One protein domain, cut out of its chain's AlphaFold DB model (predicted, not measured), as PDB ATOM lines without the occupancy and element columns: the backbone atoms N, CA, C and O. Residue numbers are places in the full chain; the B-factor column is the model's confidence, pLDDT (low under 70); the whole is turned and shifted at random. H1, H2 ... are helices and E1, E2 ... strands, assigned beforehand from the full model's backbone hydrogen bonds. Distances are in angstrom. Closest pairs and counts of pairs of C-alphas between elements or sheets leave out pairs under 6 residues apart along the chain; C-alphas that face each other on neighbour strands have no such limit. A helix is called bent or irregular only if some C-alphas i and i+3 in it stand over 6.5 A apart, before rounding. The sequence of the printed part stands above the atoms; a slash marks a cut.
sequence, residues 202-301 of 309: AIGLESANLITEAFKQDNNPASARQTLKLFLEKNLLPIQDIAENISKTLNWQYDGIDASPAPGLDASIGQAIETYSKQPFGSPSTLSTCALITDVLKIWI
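AT A GLANCE: This is residues 202 to 301 of the 309 residues of the protein "DUF711 family protein" of Chitinophagaceae bacterium (UniProt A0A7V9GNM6). A long helix, H2, runs along most of an elongated body, covering a small ribbon of two parallel strands, E1 and E2, with its later part, while its first part packs with H1 and H4 in a cluster of helices that H3 completes. The printed part has 100 residues, mostly helix, in the order E1 H1 H2 E2 H3 H4. It is compact, with a radius of gyration of the C-alphas of 14.7 A, and spans 47 by 28 by 19 A.

IN THESE COORDINATES: E1, residues 202 to 206, begins at C-alpha 202 (90.764, 49.752, 57.829). H1 is residues 208 to 217. H2, residues 224 to 250, measures 38.4 A and has a kink of 37 degrees near residue 237; it is neither bent nor irregular, but only just: C-alphas 235 and 238 are 6.5 A apart. E2 is residues 253 to 258 and H3 residues 269 to 277. H4, residues 285 to 300, measures 23.9 A and ends at C-alpha 300 (82.446, 53.750, 65.529).

HOW THE PARTS SIT: E1 and E2 are parallel neighbours at 19 degrees, with N 258 and O 203 2.8 A apart, within hydrogen-bond range. E1, H1, H2 and E2 form a strand-helix-strand unit, two parallel strands joined through helices, with a right-handed crossover. The closest C-alphas of H2 and E2, Ser 247 and Gln 253, are 5.7 A apart. H1 and H2 form a helical hairpin, at a steep tilt of 42 degrees; H2 touches H1 with residues 224 to 232 alone, closest at C-alphas Ala 214 and Leu 228, 5.3 A. H1 touches H3 at a shallow tilt of 18 degrees, the same way, closest at C-alphas Thr 212 and Ala 272, 4.2 A. H4 touches H2 with residues 292 to 297 alone, closest at C-alphas Lys 229 and Val 296, 5.8 A. H4 touches H3 with residues 285 to 290 alone, closest at C-alphas Ile 273 and Thr 289, 6.1 A. Every O i to N i+4 pair is within hydrogen-bond range in H1 and H3, against 21 of 23 in H2 and 10 of 12 in H4.

THE WHOLE: The two C-alphas farthest apart, Thr 249 and Pro 284, are 48.3 A apart. The printed part has no cut and no long link. Its mean pLDDT is 91.9, and residue 301 alone is under 70.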
ATOM      1  N   ALA A 202      91.429  49.533  56.556       97.31
ATOM      2  CA  ALA A 202      90.764  49.752  57.829       97.31
ATOM      3  C   ALA A 202      91.788  49.877  58.958       97.31
ATOM      4  O   ALA A 202      92.908  49.355  58.889       97.31
ATOM      5  N   ILE A 203      91.386  50.570  60.019       97.12
ATOM      6  CA  ILE A 203      92.214  50.806  61.200       97.12
ATOM      7  C   ILE A 203      91.668  49.973  62.350       97.12
ATOM      8  O   ILE A 203      90.508  50.118  62.710       97.12
ATOM      9  N   GLY A 204      92.496  49.117  62.940       94.44
ATOM     10  CA  GLY A 204      92.166  48.425  64.183       94.44
ATOM     11  C   GLY A 204      92.830  49.116  65.363       94.44
ATOM     12  O   GLY A 204      94.028  49.419  65.313       94.44
ATOM     13  N   LEU A 205      92.072  49.354  66.426       92.38
ATOM     14  CA  LEU A 205      92.564  49.983  67.647       92.38
ATOM     15  C   LEU A 205      92.675  48.982  68.790       92.38
ATOM     16  O   LEU A 205      92.090  47.905  68.766       92.38
ATOM     17  N   GLU A 206      93.444  49.361  69.802       90.88
ATOM     18  CA  GLU A 206      93.420  48.707  71.104       90.88
ATOM     19  C   GLU A 206      92.822  49.681  72.119       90.88
ATOM     20  O   GLU A 206      93.522  50.517  72.697       90.88
ATOM     21  N   SER A 207      91.497  49.641  72.271       89.44
ATOM     22  CA  SER A 207      90.747  50.667  73.006       89.44
ATOM     23  C   SER A 207      90.448  50.308  74.465       89.44
ATOM     24  O   SER A 207      89.888  51.135  75.183       89.44
ATOM     25  N   ALA A 208      90.839  49.119  74.945       91.88
ATOM     26  CA  ALA A 208      90.531  48.668  76.308       91.88
ATOM     27  C   ALA A 208      90.939  49.686  77.393       91.88
ATOM     28  O   ALA A 208      90.150  49.979  78.291       91.88
ATOM     29  N   ASN A 209      92.123  50.295  77.271       90.12
ATOM     30  CA  ASN A 209      92.582  51.315  78.219       90.12
ATOM     31  C   ASN A 209      91.773  52.618  78.121       90.12
ATOM     32  O   ASN A 209      91.456  53.201  79.155       90.12
ATOM     33  N   LEU A 210      91.346  53.036  76.921       91.19
ATOM     34  CA  LEU A 210      90.454  54.196  76.769       91.19
ATOM     35  C   LEU A 210      89.116  53.981  77.473       91.19
ATOM     36  O   LEU A 210      88.596  54.904  78.095       91.19
ATOM     37  N   ILE A 211      88.566  52.770  77.385       93.56
ATOM     38  CA  ILE A 211      87.295  52.428  78.029       93.56
ATOM     39  C   ILE A 211      87.456  52.477  79.552       93.56
ATOM     40  O   ILE A 211      86.631  53.080  80.237       93.56
ATOM     41  N   THR A 212      88.546  51.912  80.084       93.88
ATOM     42  CA  THR A 212      88.881  52.011  81.512       93.88
ATOM     43  C   THR A 212      88.972  53.468  81.972       93.88
ATOM     44  O   THR A 212      88.365  53.833  82.977       93.88
ATOM     45  N   GLU A 213      89.693  54.320  81.239       92.62
ATOM     46  CA  GLU A 213      89.856  55.736  81.593       92.62
ATOM     47  C   GLU A 213      88.551  56.535  81.494       92.62
ATOM     48  O   GLU A 213      88.307  57.411  82.324       92.62
ATOM     49  N   ALA A 214      87.676  56.213  80.539       93.38
ATOM     50  CA  ALA A 214      86.345  56.809  80.466       93.38
ATOM     51  C   ALA A 214      85.511  56.481  81.715       93.38
ATOM     52  O   ALA A 214      84.903  57.370  82.307       93.38
ATOM     53  N   PHE A 215      85.524  55.223  82.168       94.19
ATOM     54  CA  PHE A 215      84.781  54.811  83.363       94.19
ATOM     55  C   PHE A 215      85.384  55.304  84.681       94.19
ATOM     56  O   PHE A 215      84.688  55.342  85.692       94.19
ATOM     57  N   LYS A 216      86.654  55.724  84.698       93.06
ATOM     58  CA  LYS A 216      87.236  56.412  85.862       93.06
ATOM     59  C   LYS A 216      86.749  57.856  86.006       93.06
ATOM     60  O   LYS A 216      86.773  58.380  87.116       93.06
ATOM     61  N   GLN A 217      86.331  58.501  84.914       88.31
ATOM     62  CA  GLN A 217      85.901  59.906  84.924       88.31
ATOM     63  C   GLN A 217      84.500  60.103  85.499       88.31
ATOM     64  O   GLN A 217      84.189  61.189  85.982       88.31
ATOM     65  N   ASP A 218      83.662  59.070  85.448       80.12
ATOM     66  CA  ASP A 218      82.267  59.156  85.845       80.12
ATOM     67  C   ASP A 218      81.818  57.870  86.539       80.12
ATOM     68  O   ASP A 218      81.761  56.798  85.939       80.12
ATOM     69  N   ASN A 219      81.486  57.992  87.824       78.00
ATOM     70  CA  ASN A 219      80.969  56.886  88.625       78.00
ATOM     71  C   ASN A 219      79.434  56.801  88.597       78.00
ATOM     72  O   ASN A 219      78.876  55.955  89.291       78.00
ATOM     73  N   ASN A 220      78.741  57.670  87.850       86.69
ATOM     74  CA  ASN A 220      77.287  57.662  87.753       86.69
ATOM     75  C   ASN A 220      76.817  56.754  86.596       86.69
ATOM     76  O   ASN A 220      77.009  57.089  85.421       86.69
ATOM     77  N   PRO A 221      76.123  55.636  86.886       84.81
ATOM     78  CA  PRO A 221      75.619  54.735  85.849       84.81
ATOM     79  C   PRO A 221      74.666  55.407  84.851       84.81
ATOM     80  O   PRO A 221      74.602  54.992  83.695       84.81
ATOM     81  N   ALA A 222      73.943  56.454  85.270       88.25
ATOM     82  CA  ALA A 222      72.990  57.154  84.408       88.25
ATOM     83  C   ALA A 222      73.672  57.947  83.278       88.25
ATOM     84  O   ALA A 222      73.086  58.111  82.209       88.25
ATOM     85  N   SER A 223      74.904  58.421  83.491       91.75
ATOM     86  CA  SER A 223      75.671  59.203  82.512       91.75
ATOM     87  C   SER A 223      76.809  58.422  81.853       91.75
ATOM     88  O   SER A 223      77.265  58.821  80.782       91.75
ATOM     89  N   ALA A 224      77.197  57.263  82.395       91.25
ATOM     90  CA  ALA A 224      78.328  56.464  81.918       91.25
ATOM     91  C   ALA A 224      78.316  56.165  80.408       91.25
ATOM     92  O   ALA A 224      79.359  56.236  79.760       91.25
ATOM     93  N   ARG A 225      77.145  55.879  79.816       92.44
ATOM     94  CA  ARG A 225      77.012  55.664  78.361       92.44
ATOM     95  C   ARG A 225      77.424  56.906  77.567       92.44
ATOM     96  O   ARG A 225      78.180  56.798  76.604       92.44
ATOM     97  N   GLN A 226      76.925  58.076  77.963       92.06
ATOM     98  CA  GLN A 226      77.227  59.340  77.294       92.06
ATOM     99  C   GLN A 226      78.685  59.750  77.527       92.06
ATOM    100  O   GLN A 226      79.344  60.196  76.589       92.06
ATOM    101  N   THR A 227      79.201  59.542  78.740       92.19
ATOM    102  CA  THR A 227      80.606  59.791  79.082       92.19
ATOM    103  C   THR A 227      81.537  58.933  78.227       92.19
ATOM    104  O   THR A 227      82.433  59.471  77.577       92.19
ATOM    105  N   LEU A 228      81.287  57.619  78.141       93.50
ATOM    106  CA  LEU A 228      82.064  56.713  77.294       93.50
ATOM    107  C   LEU A 228      82.006  57.132  75.825       93.50
ATOM    108  O   LEU A 228      83.047  57.184  75.172       93.50
ATOM    109  N   LYS A 229      80.811  57.468  75.320       92.56
ATOM    110  CA  LYS A 229      80.636  57.946  73.947       92.56
ATOM    111  C   LYS A 229      81.534  59.148  73.685       92.56
ATOM    112  O   LYS A 229      82.438  59.027  72.870       92.56
ATOM    113  N   LEU A 230      81.328  60.256  74.402       91.81
ATOM    114  CA  LEU A 230      82.072  61.508  74.213       91.81
ATOM    115  C   LEU A 230      83.584  61.315  74.353       91.81
ATOM    116  O   LEU A 230      84.360  61.912  73.605       91.81
ATOM    117  N   PHE A 231      84.006  60.468  75.295       92.31
ATOM    118  CA  PHE A 231      85.417  60.169  75.490       92.31
ATOM    119  C   PHE A 231      86.015  59.425  74.292       92.31
ATOM    120  O   PHE A 231      87.104  59.780  73.837       92.31
ATOM    121  N   LEU A 232      85.303  58.439  73.743       91.56
ATOM    122  CA  LEU A 232      85.721  57.771  72.514       91.56
ATOM    123  C   LEU A 232      85.713  58.742  71.330       91.56
ATOM    124  O   LEU A 232      86.726  58.820  70.647       91.56
ATOM    125  N   GLU A 233      84.672  59.558  71.126       91.38
ATOM    126  CA  GLU A 233      84.643  60.497  69.984       91.38
ATOM    127  C   GLU A 233      85.846  61.445  70.006       91.38
ATOM    128  O   GLU A 233      86.549  61.596  69.005       91.38
ATOM    129  N   LYS A 234      86.156  62.007  71.180       92.06
ATOM    130  CA  LYS A 234      87.313  62.887  71.374       92.06
ATOM    131  C   LYS A 234      88.638  62.229  70.970       92.06
ATOM    132  O   LYS A 234      89.513  62.912  70.447       92.06
ATOM    133  N   ASN A 235      88.806  60.935  71.244       92.19
ATOM    134  CA  ASN A 235      90.054  60.216  70.978       92.19
ATOM    135  C   ASN A 235      90.102  59.583  69.578       92.19
ATOM    136  O   ASN A 235      91.190  59.416  69.029       92.19
ATOM    137  N   LEU A 236      88.951  59.241  68.992       92.25
ATOM    138  CA  LEU A 236      88.862  58.513  67.725       92.25
ATOM    139  C   LEU A 236      88.713  59.423  66.499       92.25
ATOM    140  O   LEU A 236      89.212  59.062  65.433       92.25
ATOM    141  N   LEU A 237      88.117  60.616  66.634       92.69
ATOM    142  CA  LEU A 237      88.027  61.579  65.526       92.69
ATOM    143  C   LEU A 237      89.402  61.929  64.923       92.69
ATOM    144  O   LEU A 237      89.541  61.828  63.706       92.69
ATOM    145  N   PRO A 238      90.461  62.207  65.712       94.38
ATOM    146  CA  PRO A 238      91.784  62.463  65.139       94.38
ATOM    147  C   PRO A 238      92.361  61.279  64.344       94.38
ATOM    148  O   PRO A 238      93.056  61.485  63.350       94.38
ATOM    149  N   ILE A 239      92.073  60.033  64.747       94.81
ATOM    150  CA  ILE A 239      92.488  58.826  64.008       94.81
ATOM    151  C   ILE A 239      91.763  58.746  62.666       94.81
ATOM    152  O   ILE A 239      92.382  58.414  61.648       94.81
ATOM    153  N   GLN A 240      90.464  59.051  62.671       94.94
ATOM    154  CA  GLN A 240      89.641  59.085  61.470       94.94
ATOM    155  C   GLN A 240      90.127  60.164  60.500       94.94
ATOM    156  O   GLN A 240      90.279  59.872  59.317       94.94
ATOM    157  N   ASP A 241      90.436  61.367  60.982       96.12
ATOM    158  CA  ASP A 241      90.926  62.469  60.145       96.12
ATOM    159  C   ASP A 241      92.241  62.104  59.437       96.12
ATOM    160  O   ASP A 241      92.431  62.396  58.251       96.12
ATOM    161  N   ILE A 242      93.145  61.407  60.139       97.88
ATOM    162  CA  ILE A 242      94.382  60.878  59.546       97.88
ATOM    163  C   ILE A 242      94.053  59.868  58.442       97.88
ATOM    164  O   ILE A 242      94.615  59.965  57.349       97.88
ATOM    165  N   ALA A 243      93.134  58.931  58.694       97.19
ATOM    166  CA  ALA A 243      92.728  57.932  57.709       97.19
ATOM    167  C   ALA A 243      92.085  58.572  56.469       97.19
ATOM    168  O   ALA A 243      92.442  58.249  55.339       97.19
ATOM    169  N   GLU A 244      91.189  59.538  56.650       97.00
ATOM    170  CA  GLU A 244      90.568  60.259  55.538       97.00
ATOM    171  C   GLU A 244      91.604  61.015  54.699       97.00
ATOM    172  O   GLU A 244      91.521  61.028  53.468       97.00
ATOM    173  N   ASN A 245      92.616  61.607  55.335       98.06
ATOM    174  CA  ASN A 245      93.717  62.240  54.619       98.06
ATOM    175  C   ASN A 245      94.590  61.219  53.865       98.06
ATOM    176  O   ASN A 245      94.961  61.464  52.716       98.06
ATOM    177  N   ILE A 246      94.890  60.062  54.467       98.31
ATOM    178  CA  ILE A 246      95.585  58.951  53.791       98.31
ATOM    179  C   ILE A 246      94.797  58.516  52.552       98.31
ATOM    180  O   ILE A 246      95.371  58.398  51.473       98.31
ATOM    181  N   SER A 247      93.480  58.345  52.683       97.56
ATOM    182  CA  SER A 247      92.600  57.950  51.583       97.56
ATOM    183  C   SER A 247      92.668  58.934  50.412       97.56
ATOM    184  O   SER A 247      92.925  58.527  49.278       97.56
ATOM    185  N   LYS A 248      92.552  60.239  50.699       96.81
ATOM    186  CA  LYS A 248      92.637  61.316  49.695       96.81
ATOM    187  C   LYS A 248      94.004  61.398  49.012       96.81
ATOM    188  O   LYS A 248      94.072  61.682  47.823       96.81
ATOM    189  N   THR A 249      95.088  61.193  49.758       97.38
ATOM    190  CA  THR A 249      96.459  61.413  49.261       97.38
ATOM    191  C   THR A 249      97.064  60.192  48.578       97.38
ATOM    192  O   THR A 249      97.846  60.347  47.642       97.38
ATOM    193  N   LEU A 250      96.721  58.986  49.034       96.62
ATOM    194  CA  LEU A 250      97.275  57.736  48.514       96.62
ATOM    195  C   LEU A 250      96.330  57.008  47.554       96.62
ATOM    196  O   LEU A 250      96.762  56.037  46.940       96.62
ATOM    197  N   ASN A 251      95.088  57.480  47.389       95.62
ATOM    198  CA  ASN A 251      94.070  56.890  46.515       95.62
ATOM    199  C   ASN A 251      93.706  55.439  46.896       95.62
ATOM    200  O   ASN A 251      93.640  54.551  46.049       95.62
ATOM    201  N   TRP A 252      93.500  55.204  48.193       97.31
ATOM    202  CA  TRP A 252      92.971  53.947  48.738       97.31
ATOM    203  C   TRP A 252      91.654  54.228  49.454       97.31
ATOM    204  O   TRP A 252      91.532  55.243  50.146       97.31
ATOM    205  N   GLN A 253      90.670  53.341  49.317       96.94
ATOM    206  CA  GLN A 253      89.390  53.507  50.001       96.94
ATOM    207  C   GLN A 253      89.565  53.312  51.510       96.94
ATOM    208  O   GLN A 253      90.143  52.326  51.950       96.94
ATOM    209  N   TYR A 254      89.054  54.240  52.313       96.00
ATOM    210  CA  TYR A 254      89.016  54.079  53.763       96.00
ATOM    211  C   TYR A 254      87.701  53.422  54.195       96.00
ATOM    212  O   TYR A 254      86.633  54.009  54.018       96.00
ATOM    213  N   ASP A 255      87.785  52.231  54.789       94.19
ATOM    214  CA  ASP A 255      86.614  51.450  55.209       94.19
ATOM    215  C   ASP A 255      86.147  51.788  56.631       94.19
ATOM    216  O   ASP A 255      84.985  51.569  56.977       94.19
ATOM    217  N   GLY A 256      87.023  52.379  57.448       93.19
ATOM    218  CA  GLY A 256      86.697  52.886  58.778       93.19
ATOM    219  C   GLY A 256      87.632  52.412  59.892       93.19
ATOM    220  O   GLY A 256      88.730  51.900  59.654       93.19
ATOM    221  N   ILE A 257      87.158  52.583  61.126       92.12
ATOM    222  CA  ILE A 257      87.823  52.137  62.350       92.12
ATOM    223  C   ILE A 257      87.079  50.932  62.939       92.12
ATOM    224  O   ILE A 257      85.852  50.871  62.958       92.12
ATOM    225  N   ASP A 258      87.842  49.973  63.440       91.75
ATOM    226  CA  ASP A 258      87.403  48.992  64.420       91.75
ATOM    227  C   ASP A 258      87.910  49.453  65.791       91.75
ATOM    228  O   ASP A 258      89.105  49.392  66.099       91.75
ATOM    229  N   ALA A 259      86.979  49.973  66.591       89.44
ATOM    230  CA  ALA A 259      87.236  50.484  67.930       89.44
ATOM    231  C   ALA A 259      87.118  49.400  69.013       89.44
ATOM    232  O   ALA A 259      87.049  49.739  70.197       89.44
ATOM    233  N   SER A 260      87.050  48.116  68.644       86.38
ATOM    234  CA  SER A 260      86.944  47.032  69.617       86.38
ATOM    235  C   SER A 260      88.098  47.061  70.638       86.38
ATOM    236  O   SER A 260      89.203  47.514  70.332       86.38
ATOM    237  N   PRO A 261      87.869  46.608  71.887       85.31
ATOM    238  CA  PRO A 261      88.866  46.737  72.951       85.31
ATOM    239  C   PRO A 261      90.182  46.009  72.669       85.31
ATOM    240  O   PRO A 261      91.223  46.484  73.115       85.31
ATOM    241  N   ALA A 262      90.100  44.867  71.968       79.88
ATOM    242  CA  ALA A 262      91.193  44.006  71.499       79.88
ATOM    243  C   ALA A 262      92.496  44.093  72.331       79.88
ATOM    244  O   ALA A 262      93.535  44.479  71.791       79.88
ATOM    245  N   PRO A 263      92.456  43.768  73.640       79.00
ATOM    246  CA  PRO A 263      93.547  44.080  74.559       79.00
ATOM    247  C   PRO A 263      94.862  43.380  74.184       79.00
ATOM    248  O   PRO A 263      94.878  42.236  73.717       79.00
ATOM    249  N   GLY A 264      95.983  44.078  74.368       79.69
ATOM    250  CA  GLY A 264      97.313  43.477  74.451       79.69
ATOM    251  C   GLY A 264      97.587  42.930  75.852       79.69
ATOM    252  O   GLY A 264      96.688  42.845  76.681       79.69
ATOM    253  N   LEU A 265      98.837  42.561  76.137       83.75
ATOM    254  CA  LEU A 265      99.221  42.032  77.457       83.75
ATOM    255  C   LEU A 265      99.216  43.103  78.567       83.75
ATOM    256  O   LEU A 265      99.139  42.778  79.746       83.75
ATOM    257  N   ASP A 266      99.305  44.370  78.180       84.75
ATOM    258  CA  ASP A 266      99.349  45.583  79.004       84.75
ATOM    259  C   ASP A 266      98.005  46.340  79.039       84.75
ATOM    260  O   ASP A 266      97.933  47.466  79.533       84.75
ATOM    261  N   ALA A 267      96.931  45.732  78.528       86.88
ATOM    262  CA  ALA A 267      95.579  46.278  78.564       86.88
ATOM    263  C   ALA A 267      94.575  45.199  78.992       86.88
ATOM    264  O   ALA A 267      94.780  44.012  78.755       86.88
ATOM    265  N   SER A 268      93.460  45.591  79.615       92.12
ATOM    266  CA  SER A 268      92.454  44.627  80.072       92.12
ATOM    267  C   SER A 268      91.034  45.156  79.922       92.12
ATOM    268  O   SER A 268      90.627  46.114  80.577       92.12
ATOM    269  N   ILE A 269      90.243  44.478  79.087       93.88
ATOM    270  CA  ILE A 269      88.795  44.713  79.020       93.88
ATOM    271  C   ILE A 269      88.092  44.249  80.303       93.88
ATOM    272  O   ILE A 269      87.111  44.861  80.715       93.88
ATOM    273  N   GLY A 270      88.626  43.223  80.977       95.06
ATOM    274  CA  GLY A 270      88.141  42.794  82.289       95.06
ATOM    275  C   GLY A 270      88.261  43.922  83.310       95.06
ATOM    276  O   GLY A 270      87.280  44.267  83.958       95.06
ATOM    277  N   GLN A 271      89.416  44.594  83.350       94.62
ATOM    278  CA  GLN A 271      89.631  45.744  84.228       94.62
ATOM    279  C   GLN A 271      88.664  46.895  83.924       94.62
ATOM    280  O   GLN A 271      88.155  47.519  84.854       94.62
ATOM    281  N   ALA A 272      88.377  47.181  82.650       94.19
ATOM    282  CA  ALA A 272      87.390  48.196  82.281       94.19
ATOM    283  C   ALA A 272      85.991  47.848  82.823       94.19
ATOM    284  O   ALA A 272      85.308  48.700  83.397       94.19
ATOM    285  N   ILE A 273      85.590  46.578  82.690       95.56
ATOM    286  CA  ILE A 273      84.303  46.070  83.182       95.56
ATOM    287  C   ILE A 273      84.217  46.165  84.708       95.56
ATOM    288  O   ILE A 273      83.212  46.632  85.245       95.56
ATOM    289  N   GLU A 274      85.272  45.768  85.415       95.75
ATOM    290  CA  GLU A 274      85.356  45.850  86.879       95.75
ATOM    291  C   GLU A 274      85.377  47.308  87.362       95.75
ATOM    292  O   GLU A 274      84.737  47.649  88.356       95.75
ATOM    293  N   THR A 275      86.040  48.198  86.617       94.94
ATOM    294  CA  THR A 275      86.099  49.639  86.911       94.94
ATOM    295  C   THR A 275      84.716  50.278  86.873       94.94
ATOM    296  O   THR A 275      84.402  51.081  87.754       94.94
ATOM    297  N   TYR A 276      83.885  49.924  85.890       94.81
ATOM    298  CA  TYR A 276      82.511  50.418  85.798       94.81
ATOM    299  C   TYR A 276      81.593  49.748  86.822       94.81
ATOM    300  O   TYR A 276      80.927  50.421  87.606       94.81
ATOM    301  N   SER A 277      81.566  48.414  86.827       94.25
ATOM    302  CA  SER A 277      80.585  47.649  87.598       94.25
ATOM    303  C   SER A 277      80.880  47.595  89.096       94.25
ATOM    304  O   SER A 277      79.987  47.265  89.876       94.25
ATOM    305  N   LYS A 278      82.123  47.892  89.502       94.50
ATOM    306  CA  LYS A 278      82.646  47.708  90.868       94.50
ATOM    307  C   LYS A 278      82.478  46.272  91.384       94.50
ATOM    308  O   LYS A 278      82.395  46.054  92.590       94.50
ATOM    309  N   GLN A 279      82.396  45.304  90.475       96.06
ATOM    310  CA  GLN A 279      82.260  43.878  90.755       96.06
ATOM    311  C   GLN A 279      83.284  43.103  89.921       96.06
ATOM    312  O   GLN A 279      83.640  43.583  88.847       96.06
ATOM    313  N   PRO A 280      83.726  41.912  90.360       96.50
ATOM    314  CA  PRO A 280      84.643  41.082  89.580       96.50
ATOM    315  C   PRO A 280      84.076  40.711  88.203       96.50
ATOM    316  O   PRO A 280      82.864  40.483  88.059       96.50
ATOM    317  N   PHE A 281      84.947  40.588  87.200       95.75
ATOM    318  CA  PHE A 281      84.573  40.057  85.892       95.75
ATOM    319  C   PHE A 281      84.006  38.634  86.033       95.75
ATOM    320  O   PHE A 281      84.524  37.807  86.782       95.75
ATOM    321  N   GLY A 282      82.917  38.345  85.320       96.00
ATOM    322  CA  GLY A 282      82.154  37.097  85.437       96.00
ATOM    323  C   GLY A 282      80.980  37.167  86.424       96.00
ATOM    324  O   GLY A 282      80.132  36.280  86.423       96.00
ATOM    325  N   SER A 283      80.868  38.235  87.220       96.81
ATOM    326  CA  SER A 283      79.669  38.504  88.026       96.81
ATOM    327  C   SER A 283      78.451  38.863  87.146       96.81
ATOM    328  O   SER A 283      78.631  39.230  85.978       96.81
ATOM    329  N   PRO A 284      77.204  38.826  87.671       95.38
ATOM    330  CA  PRO A 284      75.996  39.122  86.888       95.38
ATOM    331  C   PRO A 284      75.978  40.492  86.184       95.38
ATOM    332  O   PRO A 284      75.297  40.654  85.174       95.38
ATOM    333  N   SER A 285      76.742  41.479  86.668       93.25
ATOM    334  CA  SER A 285      76.862  42.810  86.048       93.25
ATOM    335  C   SER A 285      77.731  42.829  84.783       93.25
ATOM    336  O   SER A 285      77.677  43.796  84.014       93.25
ATOM    337  N   THR A 286      78.513  41.772  84.538       96.38
ATOM    338  CA  THR A 286      79.436  41.666  83.396       96.38
ATOM    339  C   THR A 286      78.694  41.823  82.078       96.38
ATOM    340  O   THR A 286      79.084  42.643  81.251       96.38
ATOM    341  N   LEU A 287      77.582  41.100  81.896       95.88
ATOM    342  CA  LEU A 287      76.831  41.128  80.641       95.88
ATOM    343  C   LEU A 287      76.246  42.518  80.357       95.88
ATOM    344  O   LEU A 287      76.397  43.030  79.250       95.88
ATOM    345  N   SER A 288      75.646  43.159  81.363       93.94
ATOM    346  CA  SER A 288      75.102  44.516  81.234       93.94
ATOM    347  C   SER A 288      76.186  45.545  80.905       93.94
ATOM    348  O   SER A 288      75.962  46.458  80.111       93.94
ATOM    349  N   THR A 289      77.384  45.379  81.471       94.62
ATOM    350  CA  THR A 289      78.532  46.249  81.183       94.62
ATOM    351  C   THR A 289      79.049  46.039  79.761       94.62
ATOM    352  O   THR A 289      79.249  47.008  79.031       94.62
ATOM    353  N   CYS A 290      79.195  44.782  79.326       95.38
ATOM    354  CA  CYS A 290      79.549  44.445  77.947       95.38
ATOM    355  C   CYS A 290      78.536  45.009  76.945       95.38
ATOM    356  O   CYS A 290      78.942  45.537  75.912       95.38
ATOM    357  N   ALA A 291      77.236  44.941  77.253       94.31
ATOM    358  CA  ALA A 291      76.183  45.505  76.412       94.31
ATOM    359  C   ALA A 291      76.321  47.029  76.276       94.31
ATOM    360  O   ALA A 291      76.318  47.540  75.160       94.31
ATOM    361  N   LEU A 292      76.537  47.749  77.386       93.94
ATOM    362  CA  LEU A 292      76.767  49.198  77.361       93.94
ATOM    363  C   LEU A 292      77.983  49.566  76.503       93.94
ATOM    364  O   LEU A 292      77.877  50.448  75.653       93.94
ATOM    365  N   ILE A 293      79.120  48.890  76.706       94.06
ATOM    366  CA  ILE A 293      80.344  49.133  75.928       94.06
ATOM    367  C   ILE A 293      80.077  48.872  74.443       94.06
ATOM    368  O   ILE A 293      80.366  49.720  73.603       94.06
ATOM    369  N   THR A 294      79.486  47.721  74.120       92.88
ATOM    370  CA  THR A 294      79.213  47.305  72.738       92.88
ATOM    371  C   THR A 294      78.281  48.283  72.028       92.88
ATOM    372  O   THR A 294      78.545  48.656  70.887       92.88
ATOM    373  N   ASP A 295      77.225  48.750  72.698       91.44
ATOM    374  CA  ASP A 295      76.292  49.732  72.138       91.44
ATOM    375  C   ASP A 295      76.982  51.043  71.754       91.44
ATOM    376  O   ASP A 295      76.663  51.631  70.722       91.44
ATOM    377  N   VAL A 296      77.925  51.510  72.576       91.94
ATOM    378  CA  VAL A 296      78.683  52.729  72.275       91.94
ATOM    379  C   VAL A 296      79.678  52.483  71.139       91.94
ATOM    380  O   VAL A 296      79.797  53.313  70.239       91.94
ATOM    381  N   LEU A 297      80.366  51.338  71.143       89.88
ATOM    382  CA  LEU A 297      81.349  50.999  70.112       89.88
ATOM    383  C   LEU A 297      80.728  50.851  68.722       89.88
ATOM    384  O   LEU A 297      81.372  51.233  67.749       89.88
ATOM    385  N   LYS A 298      79.481  50.374  68.615       84.69
ATOM    386  CA  LYS A 298      78.760  50.243  67.333       84.69
ATOM    387  C   LYS A 298      78.681  51.541  66.528       84.69
ATOM    388  O   LYS A 298      78.622  51.477  65.308       84.69
ATOM    389  N   ILE A 299      78.728  52.700  67.187       78.19
ATOM    390  CA  ILE A 299      78.734  54.022  66.533       78.19
ATOM    391  C   ILE A 299      80.012  54.226  65.699       78.19
ATOM    392  O   ILE A 299      79.998  54.949  64.708       78.19
ATOM    393  N   TRP A 300      81.110  53.586  66.103       72.69
ATOM    394  CA  TRP A 300      82.446  53.750  65.529       72.69
ATOM    395  C   TRP A 300      82.841  52.636  64.565       72.69
ATOM    396  O   TRP A 300      83.927  52.703  63.995       72.69
ATOM    397  N   ILE A 301      81.989  51.622  64.383       64.31
ATOM    398  CA  ILE A 301      82.253  50.511  63.470       64.31
ATOM    399  C   ILE A 301      82.143  51.021  62.030       64.31
ATOM    400  O   ILE A 301      81.153  51.645  61.670       64.31
TER     401      ILE A 301